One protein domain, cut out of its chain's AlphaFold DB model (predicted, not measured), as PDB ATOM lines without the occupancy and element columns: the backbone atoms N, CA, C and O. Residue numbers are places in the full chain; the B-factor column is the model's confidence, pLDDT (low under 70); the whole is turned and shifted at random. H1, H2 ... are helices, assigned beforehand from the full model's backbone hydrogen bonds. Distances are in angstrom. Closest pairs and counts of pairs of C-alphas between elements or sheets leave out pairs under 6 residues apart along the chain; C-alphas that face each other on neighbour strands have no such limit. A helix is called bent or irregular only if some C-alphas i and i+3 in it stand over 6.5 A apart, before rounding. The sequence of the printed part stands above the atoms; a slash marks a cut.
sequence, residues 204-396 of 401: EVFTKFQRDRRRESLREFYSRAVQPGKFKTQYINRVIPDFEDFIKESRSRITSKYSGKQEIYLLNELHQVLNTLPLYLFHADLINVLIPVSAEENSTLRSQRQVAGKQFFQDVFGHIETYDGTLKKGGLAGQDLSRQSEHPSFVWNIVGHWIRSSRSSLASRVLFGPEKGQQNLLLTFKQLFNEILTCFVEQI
ATOM      1  N   GLU A 204     -52.514  20.591 -44.192       90.12
ATOM      2  CA  GLU A 204     -53.095  20.036 -42.972       90.12
ATOM      3  C   GLU A 204     -53.051  18.504 -42.995       90.12
ATOM      4  O   GLU A 204     -52.540  17.892 -42.055       90.12
ATOM      5  N   VAL A 205     -53.508  17.883 -44.092       91.62
ATOM      6  CA  VAL A 205     -53.494  16.420 -44.269       91.62
ATOM      7  C   VAL A 205     -52.063  15.888 -44.250       91.62
ATOM      8  O   VAL A 205     -51.770  14.929 -43.535       91.62
ATOM      9  N   PHE A 206     -51.141  16.539 -44.967       87.94
ATOM     10  CA  PHE A 206     -49.735  16.137 -44.970       87.94
ATOM     11  C   PHE A 206     -49.068  16.316 -43.596       87.94
ATOM     12  O   PHE A 206     -48.307  15.454 -43.154       87.94
ATOM     13  N   THR A 207     -49.371  17.407 -42.890       87.12
ATOM     14  CA  THR A 207     -48.842  17.665 -41.541       87.12
ATOM     15  C   THR A 207     -49.367  16.646 -40.533       87.12
ATOM     16  O   THR A 207     -48.595  16.164 -39.704       87.12
ATOM     17  N   LYS A 208     -50.650  16.268 -40.629       90.62
ATOM     18  CA  LYS A 208     -51.231  15.182 -39.832       90.62
ATOM     19  C   LYS A 208     -50.531  13.853 -40.127       90.62
ATOM     20  O   LYS A 208     -50.031  13.234 -39.197       90.62
ATOM     21  N   PHE A 209     -50.387  13.476 -41.398       91.50
ATOM     22  CA  PHE A 209     -49.677  12.256 -41.796       91.50
ATOM     23  C   PHE A 209     -48.246  12.188 -41.227       91.50
ATOM     24  O   PHE A 209     -47.862  11.178 -40.647       91.50
ATOM     25  N   GLN A 210     -47.464  13.273 -41.320       88.50
ATOM     26  CA  GLN A 210     -46.103  13.306 -40.760       88.50
ATOM     27  C   GLN A 210     -46.077  13.230 -39.225       88.50
ATOM     28  O   GLN A 210     -45.132  12.685 -38.652       88.50
ATOM     29  N   ARG A 211     -47.096  13.767 -38.545       87.56
ATOM     30  CA  ARG A 211     -47.253  13.650 -37.088       87.56
ATOM     31  C   ARG A 211     -47.570  12.209 -36.688       87.56
ATOM     32  O   ARG A 211     -46.914  11.681 -35.793       87.56
ATOM     33  N   ASP A 212     -48.528  11.587 -37.368       91.38
ATOM     34  CA  ASP A 212     -48.982  10.227 -37.084       91.38
ATOM     35  C   ASP A 212     -47.863   9.208 -37.370       91.38
ATOM     36  O   ASP A 212     -47.559   8.387 -36.508       91.38
ATOM     37  N   ARG A 213     -47.140   9.357 -38.492       92.69
ATOM     38  CA  ARG A 213     -45.921   8.590 -38.827       92.69
ATOM     39  C   ARG A 213     -44.885   8.623 -37.697       92.69
ATOM     40  O   ARG A 213     -44.482   7.578 -37.200       92.69
ATOM     41  N   ARG A 214     -44.504   9.820 -37.234       90.81
ATOM     42  CA  ARG A 214     -43.521   9.989 -36.144       90.81
ATOM     43  C   ARG A 214     -44.011   9.427 -34.807       90.81
ATOM     44  O   ARG A 214     -43.206   8.909 -34.037       90.81
ATOM     45  N   ARG A 215     -45.317   9.516 -34.525       90.44
ATOM     46  CA  ARG A 215     -45.935   8.915 -33.330       90.44
ATOM     47  C   ARG A 215     -45.870   7.388 -33.379       90.44
ATOM     48  O   ARG A 215     -45.609   6.774 -32.348       90.44
ATOM     49  N   GLU A 216     -46.063   6.790 -34.552       93.44
ATOM     50  CA  GLU A 216     -45.943   5.343 -34.732       93.44
ATOM     51  C   GLU A 216     -44.492   4.875 -34.573       93.44
ATOM     52  O   GLU A 216     -44.228   3.978 -33.777       93.44
ATOM     53  N   SER A 217     -43.526   5.552 -35.207       93.31
ATOM     54  CA  SER A 217     -42.099   5.240 -35.029       93.31
ATOM     55  C   SER A 217     -41.645   5.340 -33.571       93.31
ATOM     56  O   SER A 217     -40.827   4.541 -33.121       93.31
ATOM     57  N   LEU A 218     -42.186   6.295 -32.809       93.00
ATOM     58  CA  LEU A 218     -41.921   6.426 -31.378       93.00
ATOM     59  C   LEU A 218     -42.489   5.247 -30.570       93.00
ATOM     60  O   LEU A 218     -41.799   4.718 -29.697       93.00
ATOM     61  N   ARG A 219     -43.726   4.820 -30.859       92.25
ATOM     62  CA  ARG A 219     -44.338   3.645 -30.218       92.25
ATOM     63  C   ARG A 219     -43.526   2.385 -30.510       92.25
ATOM     64  O   ARG A 219     -43.212   1.630 -29.593       92.25
ATOM     65  N   GLU A 220     -43.148   2.188 -31.769       93.69
ATOM     66  CA  GLU A 220     -42.376   1.029 -32.216       93.69
ATOM     67  C   GLU A 220     -40.940   1.040 -31.655       93.69
ATOM     68  O   GLU A 220     -40.423  -0.008 -31.268       93.69
ATOM     69  N   PHE A 221     -40.312   2.213 -31.487       94.44
ATOM     70  CA  PHE A 221     -39.050   2.342 -30.744       94.44
ATOM     71  C   PHE A 221     -39.183   1.828 -29.303       94.44
ATOM     72  O   PHE A 221     -38.352   1.039 -28.854       94.44
ATOM     73  N   TYR A 222     -40.238   2.229 -28.580       92.81
ATOM     74  CA  TYR A 222     -40.483   1.742 -27.219       92.81
ATOM     75  C   TYR A 222     -40.796   0.244 -27.174       92.81
ATOM     76  O   TYR A 222     -40.253  -0.459 -26.322       92.81
ATOM     77  N   SER A 223     -41.598  -0.256 -28.118       92.25
ATOM     78  CA  SER A 223     -41.873  -1.687 -28.287       92.25
ATOM     79  C   SER A 223     -40.567  -2.487 -28.395       92.25
ATOM     80  O   SER A 223     -40.291  -3.370 -27.579       92.25
ATOM     81  N   ARG A 224     -39.685  -2.086 -29.317       91.06
ATOM     82  CA  ARG A 224     -38.386  -2.730 -29.578       91.06
ATOM     83  C   ARG A 224     -37.342  -2.523 -28.485       91.06
ATOM     84  O   ARG A 224     -36.377  -3.281 -28.429       91.06
ATOM     85  N   ALA A 225     -37.495  -1.511 -27.632       90.31
ATOM     86  CA  ALA A 225     -36.632  -1.334 -26.468       90.31
ATOM     87  C   ALA A 225     -36.920  -2.379 -25.371       90.31
ATOM     88  O   ALA A 225     -36.017  -2.750 -24.618       90.31
ATOM     89  N   VAL A 226     -38.163  -2.873 -25.296       88.62
ATOM     90  CA  VAL A 226     -38.619  -3.836 -24.281       88.62
ATOM     91  C   VAL A 226     -38.648  -5.272 -24.813       88.62
ATOM     92  O   VAL A 226     -38.231  -6.186 -24.095       88.62
ATOM     93  N   GLN A 227     -39.086  -5.492 -26.052       88.50
ATOM     94  CA  GLN A 227     -39.179  -6.827 -26.654       88.50
ATOM     95  C   GLN A 227     -37.793  -7.451 -26.912       88.50
ATOM     96  O   GLN A 227     -36.843  -6.733 -27.241       88.50
ATOM     97  N   PRO A 228     -37.634  -8.783 -26.775       86.56
ATOM     98  CA  PRO A 228     -36.465  -9.486 -27.299       86.56
ATOM     99  C   PRO A 228     -36.324  -9.214 -28.799       86.56
ATOM    100  O   PRO A 228     -37.302  -9.283 -29.536       86.56
ATOM    101  N   GLY A 229     -35.116  -8.880 -29.245       88.06
ATOM    102  CA  GLY A 229     -34.861  -8.534 -30.641       88.06
ATOM    103  C   GLY A 229     -33.492  -7.892 -30.833       88.06
ATOM    104  O   GLY A 229     -32.743  -7.659 -29.869       88.06
ATOM    105  N   LYS A 230     -33.160  -7.586 -32.090       89.31
ATOM    106  CA  LYS A 230     -31.845  -7.041 -32.458       89.31
ATOM    107  C   LYS A 230     -31.541  -5.706 -31.768       89.31
ATOM    108  O   LYS A 230     -30.472  -5.570 -31.178       89.31
ATOM    109  N   PHE A 231     -32.474  -4.749 -31.780       91.25
ATOM    110  CA  PHE A 231     -32.264  -3.420 -31.182       91.25
ATOM    111  C   PHE A 231     -32.023  -3.487 -29.665       91.25
ATOM    112  O   PHE A 231     -31.044  -2.925 -29.171       91.25
ATOM    113  N   LYS A 232     -32.849  -4.244 -28.928       93.19
ATOM    114  CA  LYS A 232     -32.655  -4.454 -27.487       93.19
ATOM    115  C   LYS A 232     -31.293  -5.077 -27.177       93.19
ATOM    116  O   LYS A 232     -30.577  -4.592 -26.306       93.19
ATOM    117  N   THR A 233     -30.913  -6.114 -27.919       93.19
ATOM    118  CA  THR A 233     -29.661  -6.853 -27.691       93.19
ATOM    119  C   THR A 233     -28.415  -6.041 -28.054       93.19
ATOM    120  O   THR A 233     -27.418  -6.101 -27.337       93.19
ATOM    121  N   GLN A 234     -28.457  -5.282 -29.152       93.94
ATOM    122  CA  GLN A 234     -27.304  -4.533 -29.662       93.94
ATOM    123  C   GLN A 234     -27.132  -3.154 -29.022       93.94
ATOM    124  O   GLN A 234     -26.001  -2.692 -28.927       93.94
ATOM    125  N   TYR A 235     -28.212  -2.512 -28.566       95.88
ATOM    126  CA  TYR A 235     -28.166  -1.164 -27.997       95.88
ATOM    127  C   TYR A 235     -28.578  -1.138 -26.518       95.88
ATOM    128  O   TYR A 235     -27.748  -0.879 -25.649       95.88
ATOM    129  N   ILE A 236     -29.836  -1.462 -26.201       96.12
ATOM    130  CA  ILE A 236     -30.415  -1.278 -24.852       96.12
ATOM    131  C   ILE A 236     -29.644  -2.054 -23.777       96.12
ATOM    132  O   ILE A 236     -29.222  -1.472 -22.778       96.12
ATOM    133  N   ASN A 237     -29.402  -3.347 -24.008       96.00
ATOM    134  CA  ASN A 237     -28.708  -4.241 -23.076       96.00
ATOM    135  C   ASN A 237     -27.229  -3.876 -22.860       96.00
ATOM    136  O   ASN A 237     -26.594  -4.441 -21.974       96.00
ATOM    137  N   ARG A 238     -26.670  -2.962 -23.662       95.19
ATOM    138  CA  ARG A 238     -25.297  -2.458 -23.531       95.19
ATOM    139  C   ARG A 238     -25.238  -1.055 -22.941       95.19
ATOM    140  O   ARG A 238     -24.336  -0.745 -22.174       95.19
ATOM    141  N   VAL A 239     -26.214  -0.219 -23.285       96.31
ATOM    142  CA  VAL A 239     -26.267   1.195 -22.904       96.31
ATOM    143  C   VAL A 239     -26.875   1.416 -21.522       96.31
ATOM    144  O   VAL A 239     -26.376   2.247 -20.773       96.31
ATOM    145  N   ILE A 240     -27.946   0.703 -21.165       95.88
ATOM    146  CA  ILE A 240     -28.651   0.932 -19.894       95.88
ATOM    147  C   ILE A 240     -27.860   0.466 -18.650       95.88
ATOM    148  O   ILE A 240     -27.913   1.186 -17.650       95.88
ATOM    149  N   PRO A 241     -27.092  -0.649 -18.665       96.00
ATOM    150  CA  PRO A 241     -26.310  -1.075 -17.497       96.00
ATOM    151  C   PRO A 241     -25.281  -0.050 -16.997       96.00
ATOM    152  O   PRO A 241     -25.049   0.021 -15.794       96.00
ATOM    153  N   ASP A 242     -24.745   0.811 -17.873       95.44
ATOM    154  CA  ASP A 242     -23.843   1.921 -17.498       95.44
ATOM    155  C   ASP A 242     -24.469   2.911 -16.494       95.44
ATOM    156  O   ASP A 242     -23.761   3.724 -15.899       95.44
ATOM    157  N   PHE A 243     -25.790   2.852 -16.298       96.44
ATOM    158  CA  PHE A 243     -26.546   3.738 -15.417       96.44
ATOM    159  C   PHE A 243     -27.216   3.020 -14.236       96.44
ATOM    160  O   PHE A 243     -27.958   3.654 -13.485       96.44
ATOM    161  N   GLU A 244     -26.959   1.722 -14.029       95.25
ATOM    162  CA  GLU A 244     -27.627   0.939 -12.980       95.25
ATOM    163  C   GLU A 244     -27.385   1.515 -11.573       95.25
ATOM    164  O   GLU A 244     -28.313   1.594 -10.766       95.25
ATOM    165  N   ASP A 245     -26.171   1.996 -11.295       95.00
ATOM    166  CA  ASP A 245     -25.831   2.603 -10.004       95.00
ATOM    167  C   ASP A 245     -26.544   3.943  -9.782       95.00
ATOM    168  O   ASP A 245     -27.058   4.177  -8.689       95.00
ATOM    169  N   PHE A 246     -26.702   4.777 -10.820       94.50
ATOM    170  CA  PHE A 246     -27.520   5.994 -10.732       94.50
ATOM    171  C   PHE A 246     -29.000   5.664 -10.478       94.50
ATOM    172  O   PHE A 246     -29.663   6.352  -9.702       94.50
ATOM    173  N   ILE A 247     -29.528   4.585 -11.069       94.00
ATOM    174  CA  ILE A 247     -30.904   4.115 -10.828       94.00
ATOM    175  C   ILE A 247     -31.067   3.616  -9.382       94.00
ATOM    176  O   ILE A 247     -32.052   3.958  -8.720       94.00
ATOM    177  N   LYS A 248     -30.105   2.838  -8.865       94.62
ATOM    178  CA  LYS A 248     -30.085   2.367  -7.468       94.62
ATOM    179  C   LYS A 248     -29.988   3.532  -6.485       94.62
ATOM    180  O   LYS A 248     -30.781   3.595  -5.546       94.62
ATOM    181  N   GLU A 249     -29.076   4.473  -6.731       93.50
ATOM    182  CA  GLU A 249     -28.930   5.695  -5.939       93.50
ATOM    183  C   GLU A 249     -30.235   6.505  -5.945       93.50
ATOM    184  O   GLU A 249     -30.689   6.942  -4.889       93.50
ATOM    185  N   SER A 250     -30.897   6.626  -7.102       90.69
ATOM    186  CA  SER A 250     -32.183   7.328  -7.227       90.69
ATOM    187  C   SER A 250     -33.264   6.733  -6.336       90.69
ATOM    188  O   SER A 250     -33.919   7.458  -5.585       90.69
ATOM    189  N   ARG A 251     -33.415   5.407  -6.361       92.69
ATOM    190  CA  ARG A 251     -34.373   4.701  -5.503       92.69
ATOM    191  C   ARG A 251     -34.017   4.866  -4.023       92.69
ATOM    192  O   ARG A 251     -34.890   5.213  -3.235       92.69
ATOM    193  N   SER A 252     -32.744   4.698  -3.658       93.50
ATOM    194  CA  SER A 252     -32.267   4.819  -2.272       93.50
ATOM    195  C   SER A 252     -32.413   6.236  -1.699       93.50
ATOM    196  O   SER A 252     -32.767   6.398  -0.530       93.50
ATOM    197  N   ARG A 253     -32.206   7.281  -2.510       90.38
ATOM    198  CA  ARG A 253     -32.462   8.676  -2.116       90.38
ATOM    199  C   ARG A 253     -33.947   8.926  -1.836       90.38
ATOM    200  O   ARG A 253     -34.264   9.630  -0.883       90.38
ATOM    201  N   ILE A 254     -34.855   8.332  -2.616       89.69
ATOM    202  CA  ILE A 254     -36.302   8.462  -2.381       89.69
ATOM    203  C   ILE A 254     -36.701   7.726  -1.098       89.69
ATOM    204  O   ILE A 254     -37.296   8.342  -0.216       89.69
ATOM    205  N   THR A 255     -36.326   6.451  -0.960       92.12
ATOM    206  CA  THR A 255     -36.733   5.605   0.180       92.12
ATOM    207  C   THR A 255     -36.093   6.024   1.509       92.12
ATOM    208  O   THR A 255     -36.631   5.734   2.572       92.12
ATOM    209  N   SER A 256     -34.957   6.734   1.486       91.94
ATOM    210  CA  SER A 256     -34.346   7.298   2.703       91.94
ATOM    211  C   SER A 256     -34.962   8.626   3.159       91.94
ATOM    212  O   SER A 256     -34.850   8.969   4.336       91.94
ATOM    213  N   LYS A 257     -35.598   9.384   2.252       89.62
ATOM    214  CA  LYS A 257     -36.110  10.743   2.513       89.62
ATOM    215  C   LYS A 257     -37.632  10.808   2.677       89.62
ATOM    216  O   LYS A 257     -38.128  11.691   3.375       89.62
ATOM    217  N   TYR A 258     -38.366   9.900   2.041       88.38
ATOM    218  CA  TYR A 258     -39.827   9.864   2.018       88.38
ATOM    219  C   TYR A 258     -40.327   8.491   2.471       88.38
ATOM    220  O   TYR A 258     -39.613   7.503   2.348       88.38
ATOM    221  N   SER A 259     -41.561   8.418   2.974       89.31
ATOM    222  CA  SER A 259     -42.167   7.151   3.397       89.31
ATOM    223  C   SER A 259     -43.655   7.062   3.053       89.31
ATOM    224  O   SER A 259     -44.352   8.068   2.865       89.31
ATOM    225  N   GLY A 260     -44.161   5.832   2.947       90.06
ATOM    226  CA  GLY A 260     -45.585   5.560   2.746       90.06
ATOM    227  C   GLY A 260     -46.097   6.058   1.390       90.06
ATOM    228  O   GLY A 260     -45.494   5.801   0.352       90.06
ATOM    229  N   LYS A 261     -47.229   6.776   1.368       86.94
ATOM    230  CA  LYS A 261     -47.868   7.199   0.104       86.94
ATOM    231  C   LYS A 261     -46.973   8.084  -0.773       86.94
ATOM    232  O   LYS A 261     -47.059   7.992  -1.992       86.94
ATOM    233  N   GLN A 262     -46.136   8.932  -0.169       83.56
ATOM    234  CA  GLN A 262     -45.265   9.845  -0.916       83.56
ATOM    235  C   GLN A 262     -44.083   9.109  -1.557       83.56
ATOM    236  O   GLN A 262     -43.742   9.386  -2.700       83.56
ATOM    237  N   GLU A 263     -43.503   8.141  -0.848       88.25
ATOM    238  CA  GLU A 263     -42.461   7.251  -1.371       88.25
ATOM    239  C   GLU A 263     -42.966   6.465  -2.588       88.25
ATOM    240  O   GLU A 263     -42.358   6.531  -3.651       88.25
ATOM    241  N   ILE A 264     -44.124   5.802  -2.461       88.25
ATOM    242  CA  ILE A 264     -44.746   5.028  -3.551       88.25
ATOM    243  C   ILE A 264     -44.996   5.914  -4.778       88.25
ATOM    244  O   ILE A 264     -44.656   5.531  -5.898       88.25
ATOM    245  N   TYR A 265     -45.546   7.115  -4.572       86.62
ATOM    246  CA  TYR A 265     -45.785   8.074  -5.650       86.62
ATOM    247  C   TYR A 265     -44.482   8.493  -6.354       86.62
ATOM    248  O   TYR A 265     -44.395   8.403  -7.575       86.62
ATOM    249  N   LEU A 266     -43.442   8.881  -5.605       86.25
ATOM    250  CA  LEU A 266     -42.169   9.321  -6.190       86.25
ATOM    251  C   LEU A 266     -41.385   8.177  -6.857       86.25
ATOM    252  O   LEU A 266     -40.700   8.414  -7.849       86.25
ATOM    253  N   LEU A 267     -41.500   6.939  -6.365       89.88
ATOM    254  CA  LEU A 267     -40.940   5.758  -7.034       89.88
ATOM    255  C   LEU A 267     -41.657   5.460  -8.360       89.88
ATOM    256  O   LEU A 267     -40.996   5.078  -9.327       89.88
ATOM    257  N   ASN A 268     -42.974   5.670  -8.431       87.56
ATOM    258  CA  ASN A 268     -43.738   5.553  -9.674       87.56
ATOM    259  C   ASN A 268     -43.372   6.657 -10.685       87.56
ATOM    260  O   ASN A 268     -43.107   6.352 -11.845       87.56
ATOM    261  N   GLU A 269     -43.277   7.917 -10.248       84.56
ATOM    262  CA  GLU A 269     -42.794   9.032 -11.083       84.56
ATOM    263  C   GLU A 269     -41.375   8.758 -11.612       84.56
ATOM    264  O   GLU A 269     -41.123   8.871 -12.811       84.56
ATOM    265  N   LEU A 270     -40.454   8.301 -10.749       89.50
ATOM    266  CA  LEU A 270     -39.108   7.892 -11.164       89.50
ATOM    267  C   LEU A 270     -39.154   6.757 -12.200       89.50
ATOM    268  O   LEU A 270     -38.382   6.779 -13.155       89.50
ATOM    269  N   HIS A 271     -40.038   5.768 -12.043       89.31
ATOM    270  CA  HIS A 271     -40.189   4.692 -13.023       89.31
ATOM    271  C   HIS A 271     -40.678   5.215 -14.387       89.31
ATOM    272  O   HIS A 271     -40.059   4.910 -15.406       89.31
ATOM    273  N   GLN A 272     -41.718   6.055 -14.406       87.31
ATOM    274  CA  GLN A 272     -42.236   6.687 -15.628       87.31
ATOM    275  C   GLN A 272     -41.160   7.518 -16.340       87.31
ATOM    276  O   GLN A 272     -40.930   7.360 -17.539       87.31
ATOM    277  N   VAL A 273     -40.416   8.327 -15.586       89.00
ATOM    278  CA  VAL A 273     -39.263   9.082 -16.087       89.00
ATOM    279  C   VAL A 273     -38.192   8.161 -16.677       89.00
ATOM    280  O   VAL A 273     -37.713   8.413 -17.784       89.00
ATOM    281  N   LEU A 274     -37.817   7.079 -15.986       91.50
ATOM    282  CA  LEU A 274     -36.797   6.134 -16.456       91.50
ATOM    283  C   LEU A 274     -37.196   5.419 -17.752       91.50
ATOM    284  O   LEU A 274     -36.319   5.116 -18.559       91.50
ATOM    285  N   ASN A 275     -38.492   5.242 -18.021       90.94
ATOM    286  CA  ASN A 275     -38.968   4.719 -19.305       90.94
ATOM    287  C   ASN A 275     -38.619   5.651 -20.489       90.94
ATOM    288  O   ASN A 275     -38.587   5.207 -21.635       90.94
ATOM    289  N   THR A 276     -38.281   6.924 -20.243       93.25
ATOM    290  CA  THR A 276     -37.796   7.860 -21.277       93.25
ATOM    291  C   THR A 276     -36.279   7.802 -21.514       93.25
ATOM    292  O   THR A 276     -35.822   8.217 -22.584       93.25
ATOM    293  N   LEU A 277     -35.499   7.241 -20.577       95.25
ATOM    294  CA  LEU A 277     -34.029   7.208 -20.628       95.25
ATOM    295  C   LEU A 277     -33.467   6.579 -21.923       95.25
ATOM    296  O   LEU A 277     -32.556   7.178 -22.499       95.25
ATOM    297  N   PRO A 278     -33.996   5.455 -22.458       96.38
ATOM    298  CA  PRO A 278     -33.505   4.896 -23.718       96.38
ATOM    299  C   PRO A 278     -33.636   5.855 -24.905       96.38
ATOM    300  O   PRO A 278     -32.721   5.961 -25.719       96.38
ATOM    301  N   LEU A 279     -34.756   6.584 -24.989       96.69
ATOM    302  CA  LEU A 279     -35.000   7.557 -26.055       96.69
ATOM    303  C   LEU A 279     -34.070   8.766 -25.916       96.69
ATOM    304  O   LEU A 279     -33.557   9.264 -26.918       96.69
ATOM    305  N   TYR A 280     -33.842   9.226 -24.686       97.50
ATOM    306  CA  TYR A 280     -32.904  10.304 -24.390       97.50
ATOM    307  C   TYR A 280     -31.467   9.949 -24.799       97.50
ATOM    308  O   TYR A 280     -30.839  10.708 -25.537       97.50
ATOM    309  N   LEU A 281     -30.966   8.783 -24.379       98.00
ATOM    310  CA  LEU A 281     -29.600   8.350 -24.691       98.00
ATOM    311  C   LEU A 281     -29.411   8.104 -26.194       98.00
ATOM    312  O   LEU A 281     -28.386   8.506 -26.739       98.00
ATOM    313  N   PHE A 282     -30.419   7.555 -26.880       98.06
ATOM    314  CA  PHE A 282     -30.389   7.391 -28.335       98.06
ATOM    315  C   PHE A 282     -30.264   8.740 -29.063       98.06
ATOM    316  O   PHE A 282     -29.437   8.883 -29.960       98.06
ATOM    317  N   HIS A 283     -31.009   9.768 -28.638       98.12
ATOM    318  CA  HIS A 283     -30.850  11.121 -29.186       98.12
ATOM    319  C   HIS A 283     -29.481  11.731 -28.869       98.12
ATOM    320  O   HIS A 283     -28.876  12.336 -29.753       98.12
ATOM    321  N   ALA A 284     -28.976  11.574 -27.641       97.44
ATOM    322  CA  ALA A 284     -27.655  12.071 -27.262       97.44
ATOM    323  C   ALA A 284     -26.544  11.432 -28.113       97.44
ATOM    324  O   ALA A 284     -25.685  12.145 -28.633       97.44
ATOM    325  N   ASP A 285     -26.605  10.118 -28.335       97.81
ATOM    326  CA  ASP A 285     -25.664   9.392 -29.188       97.81
ATOM    327  C   ASP A 285     -25.740   9.830 -30.657       97.81
ATOM    328  O   ASP A 285     -24.703  10.107 -31.262       97.81
ATOM    329  N   LEU A 286     -26.947   9.963 -31.226       97.94
ATOM    330  CA  LEU A 286     -27.130  10.497 -32.581       97.94
ATOM    331  C   LEU A 286     -26.493  11.889 -32.725       97.94
ATOM    332  O   LEU A 286     -25.818  12.162 -33.716       97.94
ATOM    333  N   ILE A 287     -26.692  12.766 -31.735       97.38
ATOM    334  CA  ILE A 287     -26.125  14.123 -31.705       97.38
ATOM    335  C   ILE A 287     -24.595  14.081 -31.593       97.38
ATOM    336  O   ILE A 287     -23.919  14.884 -32.231       97.38
ATOM    337  N   ASN A 288     -24.042  13.148 -30.820       95.25
ATOM    338  CA  ASN A 288     -22.603  12.988 -30.619       95.25
ATOM    339  C   ASN A 288     -21.877  12.401 -31.838       95.25
ATOM    340  O   ASN A 288     -20.776  12.849 -32.151       95.25
ATOM    341  N   VAL A 289     -22.491  11.461 -32.564       94.62
ATOM    342  CA  VAL A 289     -21.910  10.900 -33.797       94.62
ATOM    343  C   VAL A 289     -22.065  11.858 -34.981       94.62
ATOM    344  O   VAL A 289     -21.087  12.142 -35.669       94.62
ATOM    345  N   LEU A 290     -23.270  12.389 -35.220       95.38
ATOM    346  CA  LEU A 290     -23.543  13.252 -36.378       95.38
ATOM    347  C   LEU A 290     -22.855  14.621 -36.267       95.38
ATOM    348  O   LEU A 290     -22.437  15.206 -37.268       95.38
ATOM    349  N   ILE A 291     -22.764  15.139 -35.041       95.00
ATOM    350  CA  ILE A 291     -22.168  16.430 -34.718       95.00
ATOM    351  C   ILE A 291     -21.113  16.184 -33.631       95.00
ATOM    352  O   ILE A 291     -21.407  16.369 -32.448       95.00
ATOM    353  N   PRO A 292     -19.889  15.753 -33.966       90.44
ATOM    354  CA  PRO A 292     -18.874  15.465 -32.958       90.44
ATOM    355  C   PRO A 292     -18.388  16.726 -32.225       90.44
ATOM    356  O   PRO A 292     -18.608  17.871 -32.646       90.44
ATOM    357  N   VAL A 293     -17.719  16.518 -31.092       85.94
ATOM    358  CA  VAL A 293     -16.875  17.545 -30.464       85.94
ATOM    359  C   VAL A 293     -15.546  17.633 -31.231       85.94
ATOM    360  O   VAL A 293     -15.175  16.708 -31.954       85.94
ATOM    361  N   SER A 294     -14.871  18.781 -31.170       73.69
ATOM    362  CA  SER A 294     -13.584  19.000 -31.837       73.69
ATOM    363  C   SER A 294     -12.537  17.979 -31.381       73.69
ATOM    364  O   SER A 294     -12.458  17.655 -30.199       73.69
ATOM    365  N   ALA A 295     -11.708  17.510 -32.318       56.66
ATOM    366  CA  ALA A 295     -10.805  16.362 -32.149       56.66
ATOM    367  C   ALA A 295      -9.685  16.524 -31.093       56.66
ATOM    368  O   ALA A 295      -8.890  15.610 -30.903       56.66
ATOM    369  N   GLU A 296      -9.614  17.669 -30.413       55.50
ATOM    370  CA  GLU A 296      -8.739  17.889 -29.257       55.50
ATOM    371  C   GLU A 296      -9.260  17.171 -27.994       55.50
ATOM    372  O   GLU A 296      -8.478  16.817 -27.112       55.50
ATOM    373  N   GLU A 297     -10.565  16.877 -27.924       57.50
ATOM    374  CA  GLU A 297     -11.154  16.052 -26.869       57.50
ATOM    375  C   GLU A 297     -11.242  14.584 -27.313       57.50
ATOM    376  O   GLU A 297     -12.180  14.191 -28.007       57.50
ATOM    377  N   ASN A 298     -10.299  13.749 -26.854       58.38
ATOM    378  CA  ASN A 298     -10.266  12.284 -27.043       58.38
ATOM    379  C   ASN A 298     -11.394  11.544 -26.277       58.38
ATOM    380  O   ASN A 298     -11.150  10.594 -25.531       58.38
ATOM    381  N   SER A 299     -12.638  11.999 -26.417       78.81
ATOM    382  CA  SER A 299     -13.816  11.445 -25.755       78.81
ATOM    383  C   SER A 299     -14.506  10.409 -26.650       78.81
ATOM    384  O   SER A 299     -14.937  10.700 -27.763       78.81
ATOM    385  N   THR A 300     -14.613   9.172 -26.162       88.31
ATOM    386  CA  THR A 300     -15.358   8.094 -26.837       88.31
ATOM    387  C   THR A 300     -16.864   8.348 -26.768       88.31
ATOM    388  O   THR A 300     -17.325   9.015 -25.833       88.31
ATOM    389  N   LEU A 301     -17.657   7.762 -27.677       91.19
ATOM    390  CA  LEU A 301     -19.120   7.909 -27.651       91.19
ATOM    391  C   LEU A 301     -19.698   7.505 -26.288       91.19
ATOM    392  O   LEU A 301     -20.483   8.248 -25.704       91.19
ATOM    393  N   ARG A 302     -19.225   6.384 -25.724       93.12
ATOM    394  CA  ARG A 302     -19.597   5.922 -24.377       93.12
ATOM    395  C   ARG A 302     -19.302   6.960 -23.288       93.12
ATOM    396  O   ARG A 302     -20.149   7.176 -22.426       93.12
ATOM    397  N   SER A 303     -18.155   7.646 -23.333       91.94
ATOM    398  CA  SER A 303     -17.837   8.693 -22.347       91.94
ATOM    399  C   SER A 303     -18.758   9.917 -22.468       91.94
ATOM    400  O   SER A 303     -19.270  10.406 -21.461       91.94
ATOM    401  N   GLN A 304     -19.063  10.361 -23.693       92.69
ATOM    402  CA  GLN A 304     -19.997  11.468 -23.934       92.69
ATOM    403  C   GLN A 304     -21.434  11.094 -23.526       92.69
ATOM    404  O   GLN A 304     -22.152  11.904 -22.935       92.69
ATOM    405  N   ARG A 305     -21.836   9.840 -23.765       95.19
ATOM    406  CA  ARG A 305     -23.109   9.258 -23.318       95.19
ATOM    407  C   ARG A 305     -23.229   9.232 -21.795       95.19
ATOM    408  O   ARG A 305     -24.286   9.573 -21.269       95.19
ATOM    409  N   GLN A 306     -22.164   8.878 -21.076       94.56
ATOM    410  CA  GLN A 306     -22.143   8.906 -19.608       94.56
ATOM    411  C   GLN A 306     -22.318  10.330 -19.057       94.56
ATOM    412  O   GLN A 306     -23.076  10.523 -18.106       94.56
ATOM    413  N   VAL A 307     -21.710  11.344 -19.690       93.25
ATOM    414  CA  VAL A 307     -21.952  12.762 -19.357       93.25
ATOM    415  C   VAL A 307     -23.418  13.145 -19.601       93.25
ATOM    416  O   VAL A 307     -24.047  13.739 -18.725       93.25
ATOM    417  N   ALA A 308     -23.989  12.754 -20.744       95.31
ATOM    418  CA  ALA A 308     -25.396  13.004 -21.057       95.31
ATOM    419  C   ALA A 308     -26.344  12.336 -20.047       95.31
ATOM    420  O   ALA A 308     -27.245  12.992 -19.522       95.31
ATOM    421  N   GLY A 309     -26.146  11.054 -19.735       95.94
ATOM    422  CA  GLY A 309     -26.962  10.332 -18.759       95.94
ATOM    423  C   GLY A 309     -26.837  10.907 -17.348       95.94
ATOM    424  O   GLY A 309     -27.844  11.063 -16.665       95.94
ATOM    425  N   LYS A 310     -25.642  11.342 -16.927       93.56
ATOM    426  CA  LYS A 310     -25.468  12.047 -15.648       93.56
ATOM    427  C   LYS A 310     -26.300  13.334 -15.578       93.56
ATOM    428  O   LYS A 310     -26.931  13.571 -14.549       93.56
ATOM    429  N   GLN A 311     -26.354  14.127 -16.655       92.06
ATOM    430  CA  GLN A 311     -27.231  15.305 -16.720       92.06
ATOM    431  C   GLN A 311     -28.713  14.912 -16.616       92.06
ATOM    432  O   GLN A 311     -29.453  15.562 -15.885       92.06
ATOM    433  N   PHE A 312     -29.139  13.828 -17.276       94.44
ATOM    434  CA  PHE A 312     -30.510  13.319 -17.152       94.44
ATOM    435  C   PHE A 312     -30.866  13.025 -15.691       94.44
ATOM    436  O   PHE A 312     -31.863  13.544 -15.200       94.44
ATOM    437  N   PHE A 313     -30.035  12.275 -14.958       92.69
ATOM    438  CA  PHE A 313     -30.302  12.015 -13.539       92.69
ATOM    439  C   PHE A 313     -30.312  13.299 -12.701       92.69
ATOM    440  O   PHE A 313     -31.179  13.444 -11.845       92.69
ATOM    441  N   GLN A 314     -29.410  14.254 -12.956       89.12
ATOM    442  CA  GLN A 314     -29.398  15.547 -12.257       89.12
ATOM    443  C   GLN A 314     -30.694  16.345 -12.461       89.12
ATOM    444  O   GLN A 314     -31.257  16.841 -11.485       89.12
ATOM    445  N   ASP A 315     -31.196  16.429 -13.694       85.62
ATOM    446  CA  ASP A 315     -32.457  17.106 -14.009       85.62
ATOM    447  C   ASP A 315     -33.642  16.399 -13.331       85.62
ATOM    448  O   ASP A 315     -34.461  17.036 -12.664       85.62
ATOM    449  N   VAL A 316     -33.694  15.067 -13.421       83.88
ATOM    450  CA  VAL A 316     -34.725  14.224 -12.792       83.88
ATOM    451  C   VAL A 316     -34.746  14.385 -11.273       83.88
ATOM    452  O   VAL A 316     -35.817  14.574 -10.693       83.88
ATOM    453  N   PHE A 317     -33.581  14.392 -10.620       80.81
ATOM    454  CA  PHE A 317     -33.490  14.700  -9.193       80.81
ATOM    455  C   PHE A 317     -33.939  16.121  -8.881       80.81
ATOM    456  O   PHE A 317     -34.677  16.302  -7.921       80.81
ATOM    457  N   GLY A 318     -33.583  17.114  -9.701       76.75
ATOM    458  CA  GLY A 318     -34.087  18.479  -9.550       76.75
ATOM    459  C   GLY A 318     -35.618  18.523  -9.537       76.75
ATOM    460  O   GLY A 318     -36.215  19.169  -8.672       76.75
ATOM    461  N   HIS A 319     -36.277  17.775 -10.424       75.44
ATOM    462  CA  HIS A 319     -37.739  17.690 -10.454       75.44
ATOM    463  C   HIS A 319     -38.342  16.959  -9.235       75.44
ATOM    464  O   HIS A 319     -39.367  17.416  -8.715       75.44
ATOM    465  N   ILE A 320     -37.713  15.873  -8.768       74.00
ATOM    466  CA  ILE A 320     -38.148  15.069  -7.606       74.00
ATOM    467  C   ILE A 320     -37.919  15.817  -6.282       74.00
ATOM    468  O   ILE A 320     -38.787  15.828  -5.412       74.00
ATOM    469  N   GLU A 321     -36.773  16.479  -6.113       68.56
ATOM    470  CA  GLU A 321     -36.416  17.205  -4.888       68.56
ATOM    471  C   GLU A 321     -37.210  18.507  -4.719       68.56
ATOM    472  O   GLU A 321     -37.469  18.905  -3.583       68.56
ATOM    473  N   THR A 322     -37.664  19.115  -5.823       64.75
ATOM    474  CA  THR A 322     -38.563  20.290  -5.829       64.75
ATOM    475  C   THR A 322     -40.026  19.919  -5.508       64.75
ATOM    476  O   THR A 322     -40.901  20.784  -5.494       64.75
ATOM    477  N   TYR A 323     -40.328  18.646  -5.220       60.34
ATOM    478  CA  TYR A 323     -41.631  18.226  -4.697       60.34
ATOM    479  C   TYR A 323     -41.788  18.672  -3.230       60.34
ATOM    480  O   TYR A 323     -41.506  17.926  -2.288       60.34
ATOM    481  N   ASP A 324     -42.219  19.920  -3.042       51.84
ATOM    482  CA  ASP A 324     -42.521  20.492  -1.729       51.84
ATOM    483  C   ASP A 324     -43.796  19.871  -1.124       51.84
ATOM    484  O   ASP A 324     -44.762  19.551  -1.821       51.84
ATOM    485  N   GLY A 325     -43.819  19.715   0.203       48.94
ATOM    486  CA  GLY A 325     -44.832  18.965   0.962       48.94
ATOM    487  C   GLY A 325     -46.238  19.584   0.992       48.94
ATOM    488  O   GLY A 325     -47.086  19.154   1.768       48.94
ATOM    489  N   THR A 326     -46.503  20.592   0.161       47.12
ATOM    490  CA  THR A 326     -47.743  21.382   0.125       47.12
ATOM    491  C   THR A 326     -48.758  20.898  -0.922       47.12
ATOM    492  O   THR A 326     -49.674  21.641  -1.275       47.12
ATOM    493  N   LEU A 327     -48.604  19.670  -1.448       47.44
ATOM    494  CA  LEU A 327     -49.392  19.085  -2.559       47.44
ATOM    495  C   LEU A 327     -49.355  19.893  -3.872       47.44
ATOM    496  O   LEU A 327     -50.001  19.533  -4.860       47.44
ATOM    497  N   LYS A 328     -48.548  20.954  -3.933       46.72
ATOM    498  CA  LYS A 328     -48.243  21.663  -5.170       46.72
ATOM    499  C   LYS A 328     -47.209  20.866  -5.951       46.72
ATOM    500  O   LYS A 328     -46.020  21.131  -5.854       46.72
ATOM    501  N   LYS A 329     -47.725  19.914  -6.738       50.47
ATOM    502  CA  LYS A 329     -47.318  19.681  -8.132       50.47
ATOM    503  C   LYS A 329     -45.810  19.945  -8.356       50.47
ATOM    504  O   LYS A 329     -45.437  21.065  -8.691       50.47
ATOM    505  N   GLY A 330     -44.980  18.914  -8.144       47.38
ATOM    506  CA  GLY A 330     -43.513  18.987  -8.262       47.38
ATOM    507  C   GLY A 330     -43.012  19.324  -9.672       47.38
ATOM    508  O   GLY A 330     -43.793  19.651 -10.556       47.38
ATOM    509  N   GLY A 331     -41.705  19.229  -9.926       52.72
ATOM    510  CA  GLY A 331     -41.106  19.799 -11.143       52.72
ATOM    511  C   GLY A 331     -41.616  19.256 -12.493       52.72
ATOM    512  O   GLY A 331     -41.374  19.903 -13.506       52.72
ATOM    513  N   LEU A 332     -42.304  18.108 -12.514       55.03
ATOM    514  CA  LEU A 332     -42.947  17.501 -13.696       55.03
ATOM    515  C   LEU A 332     -44.421  17.922 -13.871       55.03
ATOM    516  O   LEU A 332     -45.122  17.438 -14.753       55.03
ATOM    517  N   ALA A 333     -44.924  18.815 -13.022       48.41
ATOM    518  CA  ALA A 333     -46.326  19.194 -12.947       48.41
ATOM    519  C   ALA A 333     -46.928  19.677 -14.272       48.41
ATOM    520  O   ALA A 333     -46.705  20.804 -14.706       48.41
ATOM    521  N   GLY A 334     -47.804  18.846 -14.838       55.88
ATOM    522  CA  GLY A 334     -48.459  19.108 -16.121       55.88
ATOM    523  C   GLY A 334     -47.899  18.284 -17.280       55.88
ATOM    524  O   GLY A 334     -48.469  18.351 -18.361       55.88
ATOM    525  N   GLN A 335     -46.851  17.487 -17.060       64.88
ATOM    526  CA  GLN A 335     -46.431  16.419 -17.964       64.88
ATOM    527  C   GLN A 335     -46.883  15.084 -17.373       64.88
ATOM    528  O   GLN A 335     -46.431  14.682 -16.306       64.88
ATOM    529  N   ASP A 336     -47.805  14.415 -18.058       71.38
ATOM    530  CA  ASP A 336     -48.251  13.073 -17.697       71.38
ATOM    531  C   ASP A 336     -47.315  12.051 -18.354       71.38
ATOM    532  O   ASP A 336     -47.553  11.602 -19.475       71.38
ATOM    533  N   LEU A 337     -46.219  11.704 -17.673       78.38
ATOM    534  CA  LEU A 337     -45.227  10.741 -18.172       78.38
ATOM    535  C   LEU A 337     -45.699   9.275 -18.096       78.38
ATOM    536  O   LEU A 337     -44.935   8.369 -18.423       78.38
ATOM    537  N   SER A 338     -46.965   9.019 -17.746       71.94
ATOM    538  CA  SER A 338     -47.618   7.753 -18.102       71.94
ATOM    539  C   SER A 338     -48.002   7.708 -19.593       71.94
ATOM    540  O   SER A 338     -48.092   6.630 -20.188       71.94
ATOM    541  N   ARG A 339     -48.182   8.874 -20.234       78.56
ATOM    542  CA  ARG A 339     -48.529   9.000 -21.654       78.56
ATOM    543  C   ARG A 339     -47.269   9.135 -22.505       78.56
ATOM    544  O   ARG A 339     -46.599  10.167 -22.511       78.56
ATOM    545  N   GLN A 340     -47.031   8.150 -23.374       77.56
ATOM    546  CA  GLN A 340     -45.936   8.182 -24.359       77.56
ATOM    547  C   GLN A 340     -45.949   9.417 -25.289       77.56
ATOM    548  O   GLN A 340     -44.923   9.733 -25.888       77.56
ATOM    549  N   SER A 341     -47.081  10.127 -25.420       76.19
ATOM    550  CA  SER A 341     -47.169  11.398 -26.160       76.19
ATOM    551  C   SER A 341     -46.357  12.531 -25.531       76.19
ATOM    552  O   SER A 341     -45.875  13.389 -26.267       76.19
ATOM    553  N   GLU A 342     -46.165  12.516 -24.208       78.69
ATOM    554  CA  GLU A 342     -45.436  13.556 -23.474       78.69
ATOM    555  C   GLU A 342     -43.921  13.310 -23.462       78.69
ATOM    556  O   GLU A 342     -43.130  14.246 -23.320       78.69
ATOM    557  N   HIS A 343     -43.487  12.064 -23.682       85.50
ATOM    558  CA  HIS A 343     -42.073  11.689 -23.617       85.50
ATOM    559  C   HIS A 343     -41.166  12.526 -24.546       85.50
ATOM    560  O   HIS A 343     -40.101  12.945 -24.089       85.50
ATOM    561  N   PRO A 344     -41.534  12.846 -25.809       86.06
ATOM    562  CA  PRO A 344     -40.695  13.675 -26.674       86.06
ATOM    563  C   PRO A 344     -40.502  15.096 -26.145       86.06
ATOM    564  O   PRO A 344     -39.420  15.650 -26.308       86.06
ATOM    565  N   SER A 345     -41.518  15.690 -25.508       86.19
ATOM    566  CA  SER A 345     -41.395  17.004 -24.858       86.19
ATOM    567  C   SER A 345     -40.308  16.956 -23.790       86.19
ATOM    568  O   SER A 345     -39.316  17.686 -23.866       86.19
ATOM    569  N   PHE A 346     -40.479  16.034 -22.843       87.62
ATOM    570  CA  PHE A 346     -39.593  15.831 -21.709       87.62
ATOM    571  C   PHE A 346     -38.149  15.558 -22.151       87.62
ATOM    572  O   PHE A 346     -37.232  16.295 -21.781       87.62
ATOM    573  N   VAL A 347     -37.957  14.581 -23.043       91.62
ATOM    574  CA  VAL A 347     -36.644  14.223 -23.594       91.62
ATOM    575  C   VAL A 347     -35.992  15.410 -24.301       91.62
ATOM    576  O   VAL A 347     -34.830  15.710 -24.031       91.62
ATOM    577  N   TRP A 348     -36.715  16.142 -25.155       92.75
ATOM    578  CA  TRP A 348     -36.134  17.290 -25.855       92.75
ATOM    579  C   TRP A 348     -35.784  18.466 -24.932       92.75
ATOM    580  O   TRP A 348     -34.909  19.259 -25.289       92.75
ATOM    581  N   ASN A 349     -36.415  18.587 -23.763       89.00
ATOM    582  CA  ASN A 349     -36.041  19.585 -22.760       89.00
ATOM    583  C   ASN A 349     -34.710  19.212 -22.086       89.00
ATOM    584  O   ASN A 349     -33.798  20.041 -22.068       89.00
ATOM    585  N   ILE A 350     -34.549  17.957 -21.646       91.00
ATOM    586  CA  ILE A 350     -33.293  17.469 -21.043       91.00
ATOM    587  C   ILE A 350     -32.149  17.474 -22.071       91.00
ATOM    588  O   ILE A 350     -31.047  17.920 -21.758       91.00
ATOM    589  N   VAL A 351     -32.392  17.089 -23.333       94.31
ATOM    590  CA  VAL A 351     -31.381  17.222 -24.408       94.31
ATOM    591  C   VAL A 351     -30.963  18.686 -24.585       94.31
ATOM    592  O   VAL A 351     -29.781  18.975 -24.764       94.31
ATOM    593  N   GLY A 352     -31.902  19.633 -24.483       92.31
ATOM    594  CA  GLY A 352     -31.601  21.066 -24.506       92.31
ATOM    595  C   GLY A 352     -30.743  21.526 -23.324       92.31
ATOM    596  O   GLY A 352     -29.846  22.348 -23.507       92.31
ATOM    597  N   HIS A 353     -30.977  20.980 -22.127       90.31
ATOM    598  CA  HIS A 353     -30.170  21.246 -20.934       90.31
ATOM    599  C   HIS A 353     -28.758  20.672 -21.046       90.31
ATOM    600  O   HIS A 353     -27.799  21.409 -20.832       90.31
ATOM    601  N   TRP A 354     -28.620  19.412 -21.464       93.81
ATOM    602  CA  TRP A 354     -27.326  18.772 -21.706       93.81
ATOM    603  C   TRP A 354     -26.507  19.491 -22.784       93.81
ATOM    604  O   TRP A 354     -25.329  19.774 -22.569       93.81
ATOM    605  N   ILE A 355     -27.121  19.879 -23.909       93.44
ATOM    606  CA  ILE A 355     -26.433  20.691 -24.924       93.44
ATOM    607  C   ILE A 355     -25.960  22.019 -24.314       93.44
ATOM    608  O   ILE A 355     -24.818  22.415 -24.536       93.44
ATOM    609  N   ARG A 356     -26.794  22.692 -23.506       90.56
ATOM    610  CA  ARG A 356     -26.429  23.958 -22.850       90.56
ATOM    611  C   ARG A 356     -25.275  23.799 -21.853       90.56
ATOM    612  O   ARG A 356     -24.403  24.661 -21.827       90.56
ATOM    613  N   SER A 357     -25.277  22.741 -21.039       88.38
ATOM    614  CA  SER A 357     -24.280  22.525 -19.980       88.38
ATOM    615  C   SER A 357     -22.959  21.965 -20.505       88.38
ATOM    616  O   SER A 357     -21.898  22.358 -20.032       88.38
ATOM    617  N   SER A 358     -23.027  21.064 -21.489       88.69
ATOM    618  CA  SER A 358     -21.901  20.219 -21.908       88.69
ATOM    619  C   SER A 358     -21.387  20.525 -23.317       88.69
ATOM    620  O   SER A 358     -20.323  20.045 -23.691       88.69
ATOM    621  N   ARG A 359     -22.126  21.294 -24.134       89.38
ATOM    622  CA  ARG A 359     -21.804  21.541 -25.554       89.38
ATOM    623  C   ARG A 359     -22.005  23.009 -25.947       89.38
ATOM    624  O   ARG A 359     -22.771  23.323 -26.855       89.38
ATOM    625  N   SER A 360     -21.301  23.919 -25.273       88.31
ATOM    626  CA  SER A 360     -21.467  25.381 -25.390       88.31
ATOM    627  C   SER A 360     -21.390  25.941 -26.826       88.31
ATOM    628  O   SER A 360     -22.216  26.788 -27.183       88.31
ATOM    629  N   SER A 361     -20.469  25.453 -27.673       90.06
ATOM    630  CA  SER A 361     -20.397  25.863 -29.091       90.06
ATOM    631  C   SER A 361     -21.690  25.497 -29.830       90.06
ATOM    632  O   SER A 361     -22.391  26.390 -30.320       90.06
ATOM    633  N   LEU A 362     -22.090  24.218 -29.807       92.94
ATOM    634  CA  LEU A 362     -23.366  23.750 -30.358       92.94
ATOM    635  C   LEU A 362     -24.562  24.521 -29.782       92.94
ATOM    636  O   LEU A 362     -25.419  24.970 -30.543       92.94
ATOM    637  N   ALA A 363     -24.608  24.734 -28.464       92.25
ATOM    638  CA  ALA A 363     -25.681  25.445 -27.770       92.25
ATOM    639  C   ALA A 363     -25.926  26.843 -28.356       92.25
ATOM    640  O   ALA A 363     -27.069  27.179 -28.668       92.25
ATOM    641  N   SER A 364     -24.860  27.614 -28.616       90.69
ATOM    642  CA  SER A 364     -24.945  28.940 -29.256       90.69
ATOM    643  C   SER A 364     -25.610  28.918 -30.645       90.69
ATOM    644  O   SER A 364     -26.130  29.930 -31.124       90.69
ATOM    645  N   ARG A 365     -25.604  27.753 -31.307       91.94
ATOM    646  CA  ARG A 365     -26.151  27.536 -32.648       91.94
ATOM    647  C   ARG A 365     -27.546  26.920 -32.619       91.94
ATOM    648  O   ARG A 365     -28.380  27.343 -33.418       91.94
ATOM    649  N   VAL A 366     -27.841  25.979 -31.727       92.44
ATOM    650  CA  VAL A 366     -29.108  25.220 -31.773       92.44
ATOM    651  C   VAL A 366     -30.133  25.628 -30.722       92.44
ATOM    652  O   VAL A 366     -31.282  25.207 -30.832       92.44
ATOM    653  N   LEU A 367     -29.768  26.480 -29.761       89.12
ATOM    654  CA  LEU A 367     -30.710  27.099 -28.830       89.12
ATOM    655  C   LEU A 367     -31.144  28.496 -29.302       89.12
ATOM    656  O   LEU A 367     -30.390  29.220 -29.956       89.12
ATOM    657  N   PHE A 368     -32.372  28.877 -28.953       83.12
ATOM    658  CA  PHE A 368     -32.931  30.215 -29.152       83.12
ATOM    659  C   PHE A 368     -33.851  30.607 -27.984       83.12
ATOM    660  O   PHE A 368     -34.401  29.750 -27.296       83.12
ATOM    661  N   GLY A 369     -34.035  31.910 -27.768       73.31
ATOM    662  CA  GLY A 369     -34.810  32.459 -26.649       73.31
ATOM    663  C   GLY A 369     -33.976  33.400 -25.770       73.31
ATOM    664  O   GLY A 369     -32.778  33.558 -26.011       73.31
ATOM    665  N   PRO A 370     -34.593  34.057 -24.774       59.91
ATOM    666  CA  PRO A 370     -33.902  35.009 -23.911       59.91
ATOM    667  C   PRO A 370     -32.848  34.316 -23.035       59.91
ATOM    668  O   PRO A 370     -33.109  33.264 -22.455       59.91
ATOM    669  N   GLU A 371     -31.685  34.948 -22.861       55.50
ATOM    670  CA  GLU A 371     -30.564  34.439 -22.041       55.50
ATOM    671  C   GLU A 371     -30.927  34.189 -20.564       55.50
ATOM    672  O   GLU A 371     -30.228  33.458 -19.872       55.50
ATOM    673  N   LYS A 372     -32.024  34.786 -20.084       47.97
ATOM    674  CA  LYS A 372     -32.528  34.675 -18.704       47.97
ATOM    675  C   LYS A 372     -33.819  33.845 -18.581       47.97
ATOM    676  O   LYS A 372     -34.536  33.993 -17.597       47.97
ATOM    677  N   GLY A 373     -34.148  33.016 -19.574       56.94
ATOM    678  CA  GLY A 373     -35.340  32.156 -19.565       56.94
ATOM    679  C   GLY A 373     -35.088  30.761 -20.147       56.94
ATOM    680  O   GLY A 373     -33.950  30.387 -20.428       56.94
ATOM    681  N   GLN A 374     -36.157  29.984 -20.352       62.34
ATOM    682  CA  GLN A 374     -36.084  28.698 -21.056       62.34
ATOM    683  C   GLN A 374     -35.677  28.916 -22.522       62.34
ATOM    684  O   GLN A 374     -36.505  29.213 -23.383       62.34
ATOM    685  N   GLN A 375     -34.383  28.759 -22.812       70.25
ATOM    686  CA  GLN A 375     -33.901  28.656 -24.186       70.25
ATOM    687  C   GLN A 375     -34.344  27.314 -24.778       70.25
ATOM    688  O   GLN A 375     -34.048  26.258 -24.215       70.25
ATOM    689  N   ASN A 376     -34.998  27.360 -25.931       83.81
ATOM    690  CA  ASN A 376     -35.544  26.203 -26.628       83.81
ATOM    691  C   ASN A 376     -34.606  25.730 -27.742       83.81
ATOM    692  O   ASN A 376     -33.948  26.541 -28.391       83.81
ATOM    693  N   LEU A 377     -34.578  24.421 -28.008       89.88
ATOM    694  CA  LEU A 377     -33.923  23.871 -29.200       89.88
ATOM    695  C   LEU A 377     -34.704  24.231 -30.468       89.88
ATOM    696  O   LEU A 377     -35.927  24.069 -30.500       89.88
ATOM    697  N   LEU A 378     -33.991  24.656 -31.517       91.38
ATOM    698  CA  LEU A 378     -34.539  24.942 -32.846       91.38
ATOM    699  C   LEU A 378     -35.439  23.797 -33.330       91.38
ATOM    700  O   LEU A 378     -35.054  22.627 -33.294       91.38
ATOM    701  N   LEU A 379     -36.617  24.137 -33.860       88.94
ATOM    702  CA  LEU A 379     -37.569  23.141 -34.358       88.94
ATOM    703  C   LEU A 379     -36.958  22.266 -35.465       88.94
ATOM    704  O   LEU A 379     -37.154  21.055 -35.456       88.94
ATOM    705  N   THR A 380     -36.164  22.852 -36.366       90.75
ATOM    706  CA  THR A 380     -35.441  22.122 -37.421       90.75
ATOM    707  C   THR A 380     -34.388  21.162 -36.861       90.75
ATOM    708  O   THR A 380     -34.212  20.078 -37.410       90.75
ATOM    709  N   PHE A 381     -33.738  21.495 -35.739       94.44
ATOM    710  CA  PHE A 381     -32.813  20.584 -35.056       94.44
ATOM    711  C   PHE A 381     -33.563  19.361 -34.517       94.44
ATOM    712  O   PHE A 381     -33.197  18.235 -34.837       94.44
ATOM    713  N   LYS A 382     -34.680  19.564 -33.799       93.94
ATOM    714  CA  LYS A 382     -35.539  18.453 -33.341       93.94
ATOM    715  C   LYS A 382     -36.064  17.617 -34.518       93.94
ATOM    716  O   LYS A 382     -36.082  16.394 -34.448       93.94
ATOM    717  N   GLN A 383     -36.475  18.267 -35.613       91.81
ATOM    718  CA  GLN A 383     -36.969  17.597 -36.822       91.81
ATOM    719  C   GLN A 383     -35.923  16.674 -37.457       91.81
ATOM    720  O   GLN A 383     -36.297  15.571 -37.837       91.81
ATOM    721  N   LEU A 384     -34.649  17.082 -37.532       94.44
ATOM    722  CA  LEU A 384     -33.568  16.255 -38.080       94.44
ATOM    723  C   LEU A 384     -33.455  14.910 -37.352       94.44
ATOM    724  O   LEU A 384     -33.554  13.858 -37.974       94.44
ATOM    725  N   PHE A 385     -33.295  14.939 -36.028       96.69
ATOM    726  CA  PHE A 385     -33.097  13.719 -35.241       96.69
ATOM    727  C   PHE A 385     -34.366  12.872 -35.115       96.69
ATOM    728  O   PHE A 385     -34.280  11.648 -35.181       96.69
ATOM    729  N   ASN A 386     -35.546  13.498 -35.032       94.81
ATOM    730  CA  ASN A 386     -36.816  12.770 -35.101       94.81
ATOM    731  C   ASN A 386     -36.992  12.057 -36.458       94.81
ATOM    732  O   ASN A 386     -37.571  10.973 -36.500       94.81
ATOM    733  N   GLU A 387     -36.510  12.637 -37.566       94.56
ATOM    734  CA  GLU A 387     -36.547  11.993 -38.885       94.56
ATOM    735  C   GLU A 387     -35.543  10.836 -38.980       94.56
ATOM    736  O   GLU A 387     -35.900   9.781 -39.494       94.56
ATOM    737  N   ILE A 388     -34.335  10.985 -38.418       96.31
ATOM    738  CA  ILE A 388     -33.354   9.891 -38.296       96.31
ATOM    739  C   ILE A 388     -33.954   8.715 -37.509       96.31
ATOM    740  O   ILE A 388     -33.925   7.581 -37.980       96.31
ATOM    741  N   LEU A 389     -34.559   8.982 -36.345       96.19
ATOM    742  CA  LEU A 389     -35.261   7.974 -35.542       96.19
ATOM    743  C   LEU A 389     -36.393   7.299 -36.335       96.19
ATOM    744  O   LEU A 389     -36.509   6.076 -36.322       96.19
ATOM    745  N   THR A 390     -37.210   8.091 -37.032       95.06
ATOM    746  CA  THR A 390     -38.339   7.604 -37.843       95.06
ATOM    747  C   THR A 390     -37.857   6.664 -38.946       95.06
ATOM    748  O   THR A 390     -38.291   5.515 -38.995       95.06
ATOM    749  N   CYS A 391     -36.900   7.101 -39.770       94.50
ATOM    750  CA  CYS A 391     -36.349   6.282 -40.848       94.50
ATOM    751  C   CYS A 391     -35.652   5.014 -40.331       94.50
ATOM    752  O   CYS A 391     -35.779   3.960 -40.951       94.50
ATOM    753  N   PHE A 392     -34.951   5.083 -39.197       95.12
ATOM    754  CA  PHE A 392     -34.283   3.927 -38.597       95.12
ATOM    755  C   PHE A 392     -35.289   2.858 -38.165       95.12
ATOM    756  O   PHE A 392     -35.131   1.677 -38.479       95.12
ATOM    757  N   VAL A 393     -36.358   3.280 -37.485       93.62
ATOM    758  CA  VAL A 393     -37.428   2.383 -37.043       93.62
ATOM    759  C   VAL A 393     -38.169   1.780 -38.243       93.62
ATOM    760  O   VAL A 393     -38.428   0.579 -38.236       93.62
ATOM    761  N   GLU A 394     -38.430   2.561 -39.293       91.88
ATOM    762  CA  GLU A 394     -39.060   2.096 -40.541       91.88
ATOM    763  C   GLU A 394     -38.194   1.114 -41.356       91.88
ATOM    764  O   GLU A 394     -38.737   0.321 -42.123       91.88
ATOM    765  N   GLN A 395     -36.861   1.162 -41.235       86.56
ATOM    766  CA  GLN A 395     -35.950   0.300 -42.004       86.56
ATOM    767  C   GLN A 395     -35.690  -1.070 -41.378       86.56
ATOM    768  O   GLN A 395     -35.385  -2.020 -42.102       86.56
ATOM    769  N   ILE A 396     -35.784  -1.193 -40.054       76.38
ATOM    770  CA  ILE A 396     -35.729  -2.503 -39.400       76.38
ATOM    771  C   ILE A 396     -37.031  -3.236 -39.760       76.38
ATOM    772  O   ILE A 396     -38.106  -2.741 -39.395       76.38
TER     773      ILE A 396
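Overview. This is residues 204 to 396 of the 401 residues of an uncharacterized protein of Puccinia graminis f. sp. tritici (strain CRL 75-36-700-3 / race SCCL) (UniProt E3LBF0). This is a body of helices in which the hairpin H5-H6 and H7, which crosses both, make the core; the hairpin H3-H4 runs beside H6, and on the other side of H5 from H6 packs H9, crossed in turn by the long H1. H2 turns the corner from H1 to H3, H8 follows H7 at a corner, and residues 204 to 209 of H1 and 294 to 299 stick out. The printed part has 193 residues with nine named helices, H1 to H9 in order, and no named strand: all helix. It is compact, with a radius of gyration of the C-alphas of 17.4 A, and spans 46 by 38 by 38 A.

Arrangement. H1, residues 204 to 226, touches H9, residues 379 to 395, with its residues 213 to 221 alone, at a steep tilt of 60 degrees; the closest C-alphas, of Ser 217 and Thr 390, are 5.3 A apart. H2, residues 230 to 239, touches H1 at residues 224 to 226 alone, closest at the C-alphas of Ala 225 and Lys 232, 5.2 A. H3, residues 241 to 257, H4, residues 261 to 274, and H6, residues 301 to 321, form an up and down bundle, each running against the one before. H3 and H4 are a hairpin, touching with residues 250 to 255 of H3 alone, closest at the C-alphas of Thr 255 and Glu 263, 6.2 A. H3 touches H6 at a shallow tilt of 15 degrees, closest at the C-alphas of Phe 246 and Phe 313, 7.2 A. H5, residues 277 to 290, and H6 are a hairpin, closest at the C-alphas of Asp 285 and Arg 305, 6.4 A. H7, residues 343 to 358, touches H5, closest at the C-alphas of Tyr 280 and Val 347, 5.5 A, and H6 at Gln 311 and Trp 354, 6.1 A. H8, residues 360 to 366, and H7 touch only at the corner, only just, with 3 pairs of C-alphas within 8 A, the closest those of Arg 356 and Ala 363, 5.2 A. H5 and H9 only just touch, with 3 pairs, the closest His 283 and Phe 385, 7.0 A. Every O i to N i+4 pair is within hydrogen-bond range in H1, H4, H5, H6 and H7, against 4 of 6 in H2, 11 of 13 in H3, 2 of 3 in H8 and 12 of 13 in H9.

Along the chain. H1 runs 33.6 A from C-alpha 204 at (-53.095, 20.036, -42.972), H3 25.2 A, H6 30.1 A from C-alpha 301 at (-19.120, 7.909, -27.651), H7 22.0 A, and H9 24.1 A to C-alpha 395 at (-35.950, 0.300, -42.004). H3 is irregular, with C-alphas 242 and 245 7.8 A apart, and H2 only just, with C-alphas 234 and 237 6.7 A apart.

Size, cuts and confidence. The C-alphas of Val 205 and Ser 256, the two farthest apart, are 51.5 A from each other. The printed part has no cut. The links H6 to H7 and H8 to H9 are long. The mean pLDDT of the printed part is 85.9, and residues 295 to 298, 321 to 335 and 370 to 374 are under 70.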